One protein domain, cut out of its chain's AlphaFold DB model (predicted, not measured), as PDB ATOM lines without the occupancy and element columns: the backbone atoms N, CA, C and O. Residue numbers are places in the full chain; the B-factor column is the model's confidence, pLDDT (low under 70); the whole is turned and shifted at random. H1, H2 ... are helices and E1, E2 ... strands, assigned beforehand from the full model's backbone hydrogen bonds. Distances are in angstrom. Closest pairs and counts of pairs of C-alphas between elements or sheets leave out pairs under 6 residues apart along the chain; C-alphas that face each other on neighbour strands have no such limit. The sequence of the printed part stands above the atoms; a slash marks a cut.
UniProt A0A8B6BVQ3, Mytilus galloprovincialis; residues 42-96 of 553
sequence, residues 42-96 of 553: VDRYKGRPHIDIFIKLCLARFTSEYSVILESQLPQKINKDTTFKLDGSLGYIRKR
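Overview. This is residues 42 to 96 of the 553 residues of a protein of Mytilus galloprovincialis (UniProt A0A8B6BVQ3). What shape do these atoms make? A small three-stranded sheet stands in the middle, with three short helices gathered at one end and the long loop of residues 70 to 82 making the other end. What builds it? The printed part has 55 residues, with three helices and three strands in the order H1 H2 H3 E1 E2 E3; the sheet is antiparallel, in the order E1, E3, E2. The class is mixed, helices and strands, with under half of the residues in named elements. How large is it? It is compact, with a radius of gyration of the C-alphas of 10.7 A, and spans 31 by 20 by 19 A, only just elongated.

Arrangement. What do the helices meet? H1, residues 42 to 46, only just touches H3, residues 59 to 65, with 3 pairs of C-alphas within 8 A, the closest those of Tyr 45 and Leu 59 at 6.7 A. H2, residues 52 to 55, is apart from both. H3 only grazes the sheet, with residues 62 to 65. How do the strands pair? E1, residues 66 to 69, is antiparallel to E3, residues 92 to 95, at 145 degrees, with N 67 and O 94 2.8 A apart. E2, residues 83 to 85, forms a hairpin with E3, at 151 degrees, with N 84 and O 93 2.8 A apart. Are the helix backbones bonded? Every O i to N i+4 pair in H1 and H3 is within hydrogen-bond range; H2 is too short for such a pair.

Along the chain. Where does H1 begin? C-alpha 42 is at (-45.583, -40.515, -14.928). Where does E3 end? C-alpha 95 is at (-55.060, -34.085, -27.334). How long are the longer elements? From first to last C-alpha, H3 measures 10.0 A, E1 9.6 A and E3 10.3 A.

Size, cuts and confidence. How far does it reach? The two C-alphas farthest apart, those of Lys 56 and Gln 76, are 30.8 A apart, and the printed part has no cut. Which link is long? The link from E1 to E2, residues 70 to 82, is long. Where is confidence low? Residues 70 to 82 and 88 to 90 have pLDDT under 70.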
ATOM      1  N   VAL A  42     -45.581 -41.336 -16.143       80.44
ATOM      2  CA  VAL A  42     -45.583 -40.515 -14.928       80.44
ATOM      3  C   VAL A  42     -44.596 -39.355 -15.068       80.44
ATOM      4  O   VAL A  42     -44.972 -38.211 -14.828       80.44
ATOM      5  N   ASP A  43     -43.382 -39.608 -15.557       79.62
ATOM      6  CA  ASP A  43     -42.369 -38.562 -15.762       79.62
ATOM      7  C   ASP A  43     -42.819 -37.548 -16.817       79.62
ATOM      8  O   ASP A  43     -42.729 -36.335 -16.618       79.62
ATOM      9  N   ARG A  44     -43.437 -38.031 -17.901       80.69
ATOM     10  CA  ARG A  44     -44.055 -37.175 -18.927       80.69
ATOM     11  C   ARG A  44     -45.214 -36.340 -18.383       80.69
ATOM     12  O   ARG A  44     -45.401 -35.204 -18.807       80.69
ATOM     13  N   TYR A  45     -45.989 -36.883 -17.444       83.88
ATOM     14  CA  TYR A  45     -47.028 -36.130 -16.745       83.88
ATOM     15  C   TYR A  45     -46.428 -35.057 -15.826       83.88
ATOM     16  O   TYR A  45     -46.947 -33.938 -15.787       83.88
ATOM     17  N   LYS A  46     -45.329 -35.348 -15.119       83.12
ATOM     18  CA  LYS A  46     -44.611 -34.373 -14.279       83.12
ATOM     19  C   LYS A  46     -44.032 -33.220 -15.116       83.12
ATOM     20  O   LYS A  46     -44.171 -32.064 -14.716       83.12
ATOM     21  N   GLY A  47     -43.515 -33.511 -16.313       77.81
ATOM     22  CA  GLY A  47     -42.975 -32.542 -17.283       77.81
ATOM     23  C   GLY A  47     -44.000 -31.811 -18.165       77.81
ATOM     24  O   GLY A  47     -43.662 -31.351 -19.253       77.81
ATOM     25  N   ARG A  48     -45.272 -31.724 -17.760       84.31
ATOM     26  CA  ARG A  48     -46.315 -31.011 -18.529       84.31
ATOM     27  C   ARG A  48     -46.129 -29.478 -18.503       84.31
ATOM     28  O   ARG A  48     -45.674 -28.955 -17.485       84.31
ATOM     29  N   PRO A  49     -46.576 -28.724 -19.529       80.50
ATOM     30  CA  PRO A  49     -46.453 -27.263 -19.558       80.50
ATOM     31  C   PRO A  49     -47.126 -26.559 -18.375       80.50
ATOM     32  O   PRO A  49     -48.156 -27.011 -17.864       80.50
ATOM     33  N   HIS A  50     -46.599 -25.401 -17.983       75.25
ATOM     34  CA  HIS A  50     -47.202 -24.506 -16.987       75.25
ATOM     35  C   HIS A  50     -48.339 -23.651 -17.587       75.25
ATOM     36  O   HIS A  50     -48.288 -22.428 -17.572       75.25
ATOM     37  N   ILE A  51     -49.363 -24.307 -18.144       78.88
ATOM     38  CA  ILE A  51     -50.586 -23.670 -18.664       78.88
ATOM     39  C   ILE A  51     -51.750 -24.029 -17.732       78.88
ATOM     40  O   ILE A  51     -51.808 -25.161 -17.248       78.88
ATOM     41  N   ASP A  52     -52.700 -23.114 -17.520       73.44
ATOM     42  CA  ASP A  52     -53.830 -23.265 -16.581       73.44
ATOM     43  C   ASP A  52     -54.593 -24.594 -16.718       73.44
ATOM     44  O   ASP A  52     -54.987 -25.207 -15.724       73.44
ATOM     45  N   ILE A  53     -54.730 -25.096 -17.950       76.12
ATOM     46  CA  ILE A  53     -55.393 -26.371 -18.268       76.12
ATOM     47  C   ILE A  53     -54.691 -27.564 -17.587       76.12
ATOM     48  O   ILE A  53     -55.349 -28.519 -17.174       76.12
ATOM     49  N   PHE A  54     -53.364 -27.516 -17.433       80.12
ATOM     50  CA  PHE A  54     -52.546 -28.598 -16.876       80.12
ATOM     51  C   PHE A  54     -52.339 -28.504 -15.357       80.12
ATOM     52  O   PHE A  54     -51.863 -29.471 -14.754       80.12
ATOM     53  N   ILE A  55     -52.698 -27.384 -14.720       77.44
ATOM     54  CA  ILE A  55     -52.520 -27.189 -13.269       77.44
ATOM     55  C   ILE A  55     -53.445 -28.125 -12.481       77.44
ATOM     56  O   ILE A  55     -53.006 -28.779 -11.540       77.44
ATOM     57  N   LYS A  56     -54.711 -28.235 -12.904       79.00
ATOM     58  CA  LYS A  56     -55.742 -29.053 -12.237       79.00
ATOM     59  C   LYS A  56     -55.915 -30.450 -12.853       79.00
ATOM     60  O   LYS A  56     -56.803 -31.195 -12.448       79.00
ATOM     61  N   LEU A  57     -55.093 -30.810 -13.839       84.12
ATOM     62  CA  LEU A  57     -55.208 -32.074 -14.565       84.12
ATOM     63  C   LEU A  57     -54.595 -33.222 -13.753       84.12
ATOM     64  O   LEU A  57     -53.405 -33.176 -13.454       84.12
ATOM     65  N   CYS A  58     -55.373 -34.258 -13.429       87.44
ATOM     66  CA  CYS A  58     -54.872 -35.492 -12.810       87.44
ATOM     67  C   CYS A  58     -54.246 -36.447 -13.843       87.44
ATOM     68  O   CYS A  58     -54.494 -36.331 -15.049       87.44
ATOM     69  N   LEU A  59     -53.448 -37.410 -13.372       86.38
ATOM     70  CA  LEU A  59     -52.771 -38.387 -14.230       86.38
ATOM     71  C   LEU A  59     -53.768 -39.238 -15.036       86.38
ATOM     72  O   LEU A  59     -53.565 -39.467 -16.231       86.38
ATOM     73  N   ALA A  60     -54.873 -39.659 -14.416       84.38
ATOM     74  CA  ALA A  60     -55.926 -40.423 -15.082       84.38
ATOM     75  C   ALA A  60     -56.476 -39.672 -16.308       84.38
ATOM     76  O   ALA A  60     -56.526 -40.188 -17.424       84.38
ATOM     77  N   ARG A  61     -56.792 -38.389 -16.140       85.31
ATOM     78  CA  ARG A  61     -57.300 -37.558 -17.230       85.31
ATOM     79  C   ARG A  61     -56.240 -37.257 -18.286       85.31
ATOM     80  O   ARG A  61     -56.548 -37.273 -19.475       85.31
ATOM     81  N   PHE A  62     -54.989 -37.056 -17.877       85.06
ATOM     82  CA  PHE A  62     -53.868 -36.877 -18.797       85.06
ATOM     83  C   PHE A  62     -53.674 -38.092 -19.716       85.06
ATOM     84  O   PHE A  62     -53.635 -37.949 -20.935       85.06
ATOM     85  N   THR A  63     -53.615 -39.295 -19.147       83.38
ATOM     86  CA  THR A  63     -53.421 -40.544 -19.906       83.38
ATOM     87  C   THR A  63     -54.615 -40.885 -20.800       83.38
ATOM     88  O   THR A  63     -54.445 -41.447 -21.889       83.38
ATOM     89  N   SER A  64     -55.817 -40.503 -20.367       82.25
ATOM     90  CA  SER A  64     -57.053 -40.747 -21.099       82.25
ATOM     91  C   SER A  64     -57.275 -39.779 -22.269       82.25
ATOM     92  O   SER A  64     -57.624 -40.217 -23.371       82.25
ATOM     93  N   GLU A  65     -57.038 -38.478 -22.066       81.88
ATOM     94  CA  GLU A  65     -57.327 -37.423 -23.049       81.88
ATOM     95  C   GLU A  65     -56.133 -37.070 -23.950       81.88
ATOM     96  O   GLU A  65     -56.337 -36.551 -25.049       81.88
ATOM     97  N   TYR A  66     -54.894 -37.362 -23.541       82.19
ATOM     98  CA  TYR A  66     -53.688 -37.025 -24.302       82.19
ATOM     99  C   TYR A  66     -52.969 -38.285 -24.804       82.19
ATOM    100  O   TYR A  66     -53.105 -39.393 -24.281       82.19
ATOM    101  N   SER A  67     -52.253 -38.132 -25.912       78.19
ATOM    102  CA  SER A  67     -51.411 -39.157 -26.528       78.19
ATOM    103  C   SER A  67     -49.995 -38.619 -26.657       78.19
ATOM    104  O   SER A  67     -49.820 -37.463 -27.038       78.19
ATOM    105  N   VAL A  68     -48.996 -39.433 -26.318       77.69
ATOM    106  CA  VAL A  68     -47.591 -39.033 -26.454       77.69
ATOM    107  C   VAL A  68     -47.130 -39.276 -27.886       77.69
ATOM    108  O   VAL A  68     -47.424 -40.324 -28.460       77.69
ATOM    109  N   ILE A  69     -46.422 -38.303 -28.449       71.25
ATOM    110  CA  ILE A  69     -45.919 -38.304 -29.818       71.25
ATOM    111  C   ILE A  69     -44.401 -38.124 -29.783       71.25
ATOM    112  O   ILE A  69     -43.881 -37.257 -29.079       71.25
ATOM    113  N   LEU A  70     -43.711 -38.969 -30.547       63.97
ATOM    114  CA  LEU A  70     -42.272 -38.876 -30.782       63.97
ATOM    115  C   LEU A  70     -41.981 -37.745 -31.774       63.97
ATOM    116  O   LEU A  70     -42.782 -37.480 -32.667       63.97
ATOM    117  N   GLU A  71     -40.817 -37.116 -31.654       60.44
ATOM    118  CA  GLU A  71     -40.414 -35.996 -32.514       60.44
ATOM    119  C   GLU A  71     -40.436 -36.359 -34.011       60.44
ATOM    120  O   GLU A  71     -40.900 -35.582 -34.842       60.44
ATOM    121  N   SER A  72     -40.114 -37.614 -34.345       55.75
ATOM    122  CA  SER A  72     -40.200 -38.181 -35.699       55.75
ATOM    123  C   SER A  72     -41.618 -38.281 -36.286       55.75
ATOM    124  O   SER A  72     -41.772 -38.517 -37.482       55.75
ATOM    125  N   GLN A  73     -42.666 -38.118 -35.473       57.94
ATOM    126  CA  GLN A  73     -44.079 -38.247 -35.862       57.94
ATOM    127  C   GLN A  73     -44.814 -36.893 -35.882       57.94
ATOM    128  O   GLN A  73     -46.052 -36.839 -35.943       57.94
ATOM    129  N   LEU A  74     -44.072 -35.783 -35.809       58.88
ATOM    130  CA  LEU A  74     -44.632 -34.439 -35.899       58.88
ATOM    131  C   LEU A  74     -45.051 -34.111 -37.346       58.88
ATOM    132  O   LEU A  74     -44.261 -34.263 -38.276       58.88
ATOM    133  N   PRO A  75     -46.289 -33.635 -37.573       58.12
ATOM    134  CA  PRO A  75     -46.707 -33.140 -38.879       58.12
ATOM    135  C   PRO A  75     -45.975 -31.835 -39.228       58.12
ATOM    136  O   PRO A  75     -45.721 -31.010 -38.352       58.12
ATOM    137  N   GLN A  76     -45.729 -31.596 -40.523       49.38
ATOM    138  CA  GLN A  76     -45.034 -30.401 -41.048       49.38
ATOM    139  C   GLN A  76     -45.696 -29.056 -40.664       49.38
ATOM    140  O   GLN A  76     -45.067 -28.006 -40.758       49.38
ATOM    141  N   LYS A  77     -46.960 -29.068 -40.211       49.62
ATOM    142  CA  LYS A  77     -47.652 -27.925 -39.594       49.62
ATOM    143  C   LYS A  77     -48.154 -28.315 -38.202       49.62
ATOM    144  O   LYS A  77     -49.100 -29.091 -38.074       49.62
ATOM    145  N   ILE A  78     -47.536 -27.760 -37.160       58.53
ATOM    146  CA  ILE A  78     -47.942 -27.977 -35.766       58.53
ATOM    147  C   ILE A  78     -49.167 -27.109 -35.472       58.53
ATOM    148  O   ILE A  78     -49.095 -25.881 -35.511       58.53
ATOM    149  N   ASN A  79     -50.293 -27.744 -35.148       62.91
ATOM    150  CA  ASN A  79     -51.447 -27.029 -34.619       62.91
ATOM    151  C   ASN A  79     -51.229 -26.758 -33.119       62.91
ATOM    152  O   ASN A  79     -51.302 -27.684 -32.303       62.91
ATOM    153  N   LYS A  80     -50.934 -25.495 -32.776       59.09
ATOM    154  CA  LYS A  80     -50.575 -25.043 -31.417       59.09
ATOM    155  C   LYS A  80     -51.680 -25.276 -30.378       59.09
ATOM    156  O   LYS A  80     -51.369 -25.387 -29.200       59.09
ATOM    157  N   ASP A  81     -52.931 -25.438 -30.810       59.19
ATOM    158  CA  ASP A  81     -54.072 -25.635 -29.904       59.19
ATOM    159  C   ASP A  81     -54.261 -27.096 -29.463       59.19
ATOM    160  O   ASP A  81     -55.006 -27.385 -28.527       59.19
ATOM    161  N   THR A  82     -53.610 -28.051 -30.138       64.50
ATOM    162  CA  THR A  82     -53.814 -29.493 -29.889       64.50
ATOM    163  C   THR A  82     -52.542 -30.248 -29.543       64.50
ATOM    164  O   THR A  82     -52.643 -31.368 -29.041       64.50
ATOM    165  N   THR A  83     -51.368 -29.665 -29.803       74.81
ATOM    166  CA  THR A  83     -50.062 -30.286 -29.561       74.81
ATOM    167  C   THR A  83     -49.229 -29.402 -28.638       74.81
ATOM    168  O   THR A  83     -48.985 -28.242 -28.959       74.81
ATOM    169  N   PHE A  84     -48.772 -29.957 -27.516       78.25
ATOM    170  CA  PHE A  84     -47.976 -29.260 -26.506       78.25
ATOM    171  C   PHE A  84     -46.601 -29.924 -26.357       78.25
ATOM    172  O   PHE A  84     -46.501 -31.151 -26.393       78.25
ATOM    173  N   LYS A  85     -45.546 -29.118 -26.195       79.44
ATOM    174  CA  LYS A  85     -44.181 -29.592 -25.918       79.44
ATOM    175  C   LYS A  85     -44.040 -29.863 -24.417       79.44
ATOM    176  O   LYS A  85     -44.483 -29.034 -23.631       79.44
ATOM    177  N   LEU A  86     -43.484 -31.010 -24.034       79.88
ATOM    178  CA  LEU A  86     -43.160 -31.310 -22.638       79.88
ATOM    179  C   LEU A  86     -41.808 -30.687 -22.262       79.88
ATOM    180  O   LEU A  86     -40.916 -30.566 -23.106       79.88
ATOM    181  N   ASP A  87     -41.663 -30.307 -20.997       73.25
ATOM    182  CA  ASP A  87     -40.421 -29.765 -20.447       73.25
ATOM    183  C   ASP A  87     -39.380 -30.891 -20.258       73.25
ATOM    184  O   ASP A  87     -39.739 -32.037 -19.988       73.25
ATOM    185  N   GLY A  88     -38.086 -30.571 -20.413       64.81
ATOM    186  CA  GLY A  88     -36.972 -31.502 -20.155       64.81
ATOM    187  C   GLY A  88     -36.769 -32.609 -21.198       64.81
ATOM    188  O   GLY A  88     -36.613 -33.759 -20.813       64.81
ATOM    189  N   SER A  89     -36.842 -32.283 -22.498       65.50
ATOM    190  CA  SER A  89     -36.668 -33.224 -23.634       65.50
ATOM    191  C   SER A  89     -37.575 -34.474 -23.609       65.50
ATOM    192  O   SER A  89     -37.342 -35.461 -24.303       65.50
ATOM    193  N   LEU A  90     -38.706 -34.421 -22.890       69.06
ATOM    194  CA  LEU A  90     -39.644 -35.546 -22.730       69.06
ATOM    195  C   LEU A  90     -40.610 -35.771 -23.920       69.06
ATOM    196  O   LEU A  90     -41.482 -36.645 -23.849       69.06
ATOM    197  N   GLY A  91     -40.454 -35.022 -25.017       76.94
ATOM    198  CA  GLY A  91     -41.231 -35.150 -26.259       76.94
ATOM    199  C   GLY A  91     -42.474 -34.252 -26.338       76.94
ATOM    200  O   GLY A  91     -42.530 -33.176 -25.741       76.94
ATOM    201  N   TYR A  92     -43.484 -34.679 -27.106       79.12
ATOM    202  CA  TYR A  92     -44.712 -33.912 -27.357       79.12
ATOM    203  C   TYR A  92     -45.963 -34.682 -26.925       79.12
ATOM    204  O   TYR A  92     -46.032 -35.905 -27.032       79.12
ATOM    205  N   ILE A  93     -46.999 -33.963 -26.496       80.62
ATOM    206  CA  ILE A  93     -48.330 -34.522 -26.234       80.62
ATOM    207  C   ILE A  93     -49.354 -33.927 -27.187       80.62
ATOM    208  O   ILE A  93     -49.332 -32.733 -27.477       80.62
ATOM    209  N   ARG A  94     -50.292 -34.749 -27.652       81.06
ATOM    210  CA  ARG A  94     -51.428 -34.315 -28.467       81.06
ATOM    211  C   ARG A  94     -52.740 -34.730 -27.834       81.06
ATOM    212  O   ARG A  94     -52.904 -35.898 -27.472       81.06
ATOM    213  N   LYS A  95     -53.687 -33.796 -27.758       79.94
ATOM    214  CA  LYS A  95     -55.060 -34.085 -27.334       79.94
ATOM    215  C   LYS A  95     -55.715 -35.053 -28.324       79.94
ATOM    216  O   LYS A  95     -55.675 -34.834 -29.535       79.94
ATOM    217  N   ARG A  96     -56.289 -36.146 -27.824       75.19
ATOM    218  CA  ARG A  96     -56.942 -37.163 -28.654       75.19
ATOM    219  C   ARG A  96     -58.210 -36.577 -29.278       75.19
ATOM    220  O   ARG A  96     -59.008 -35.946 -28.599       75.19
TER     221      ARG A  96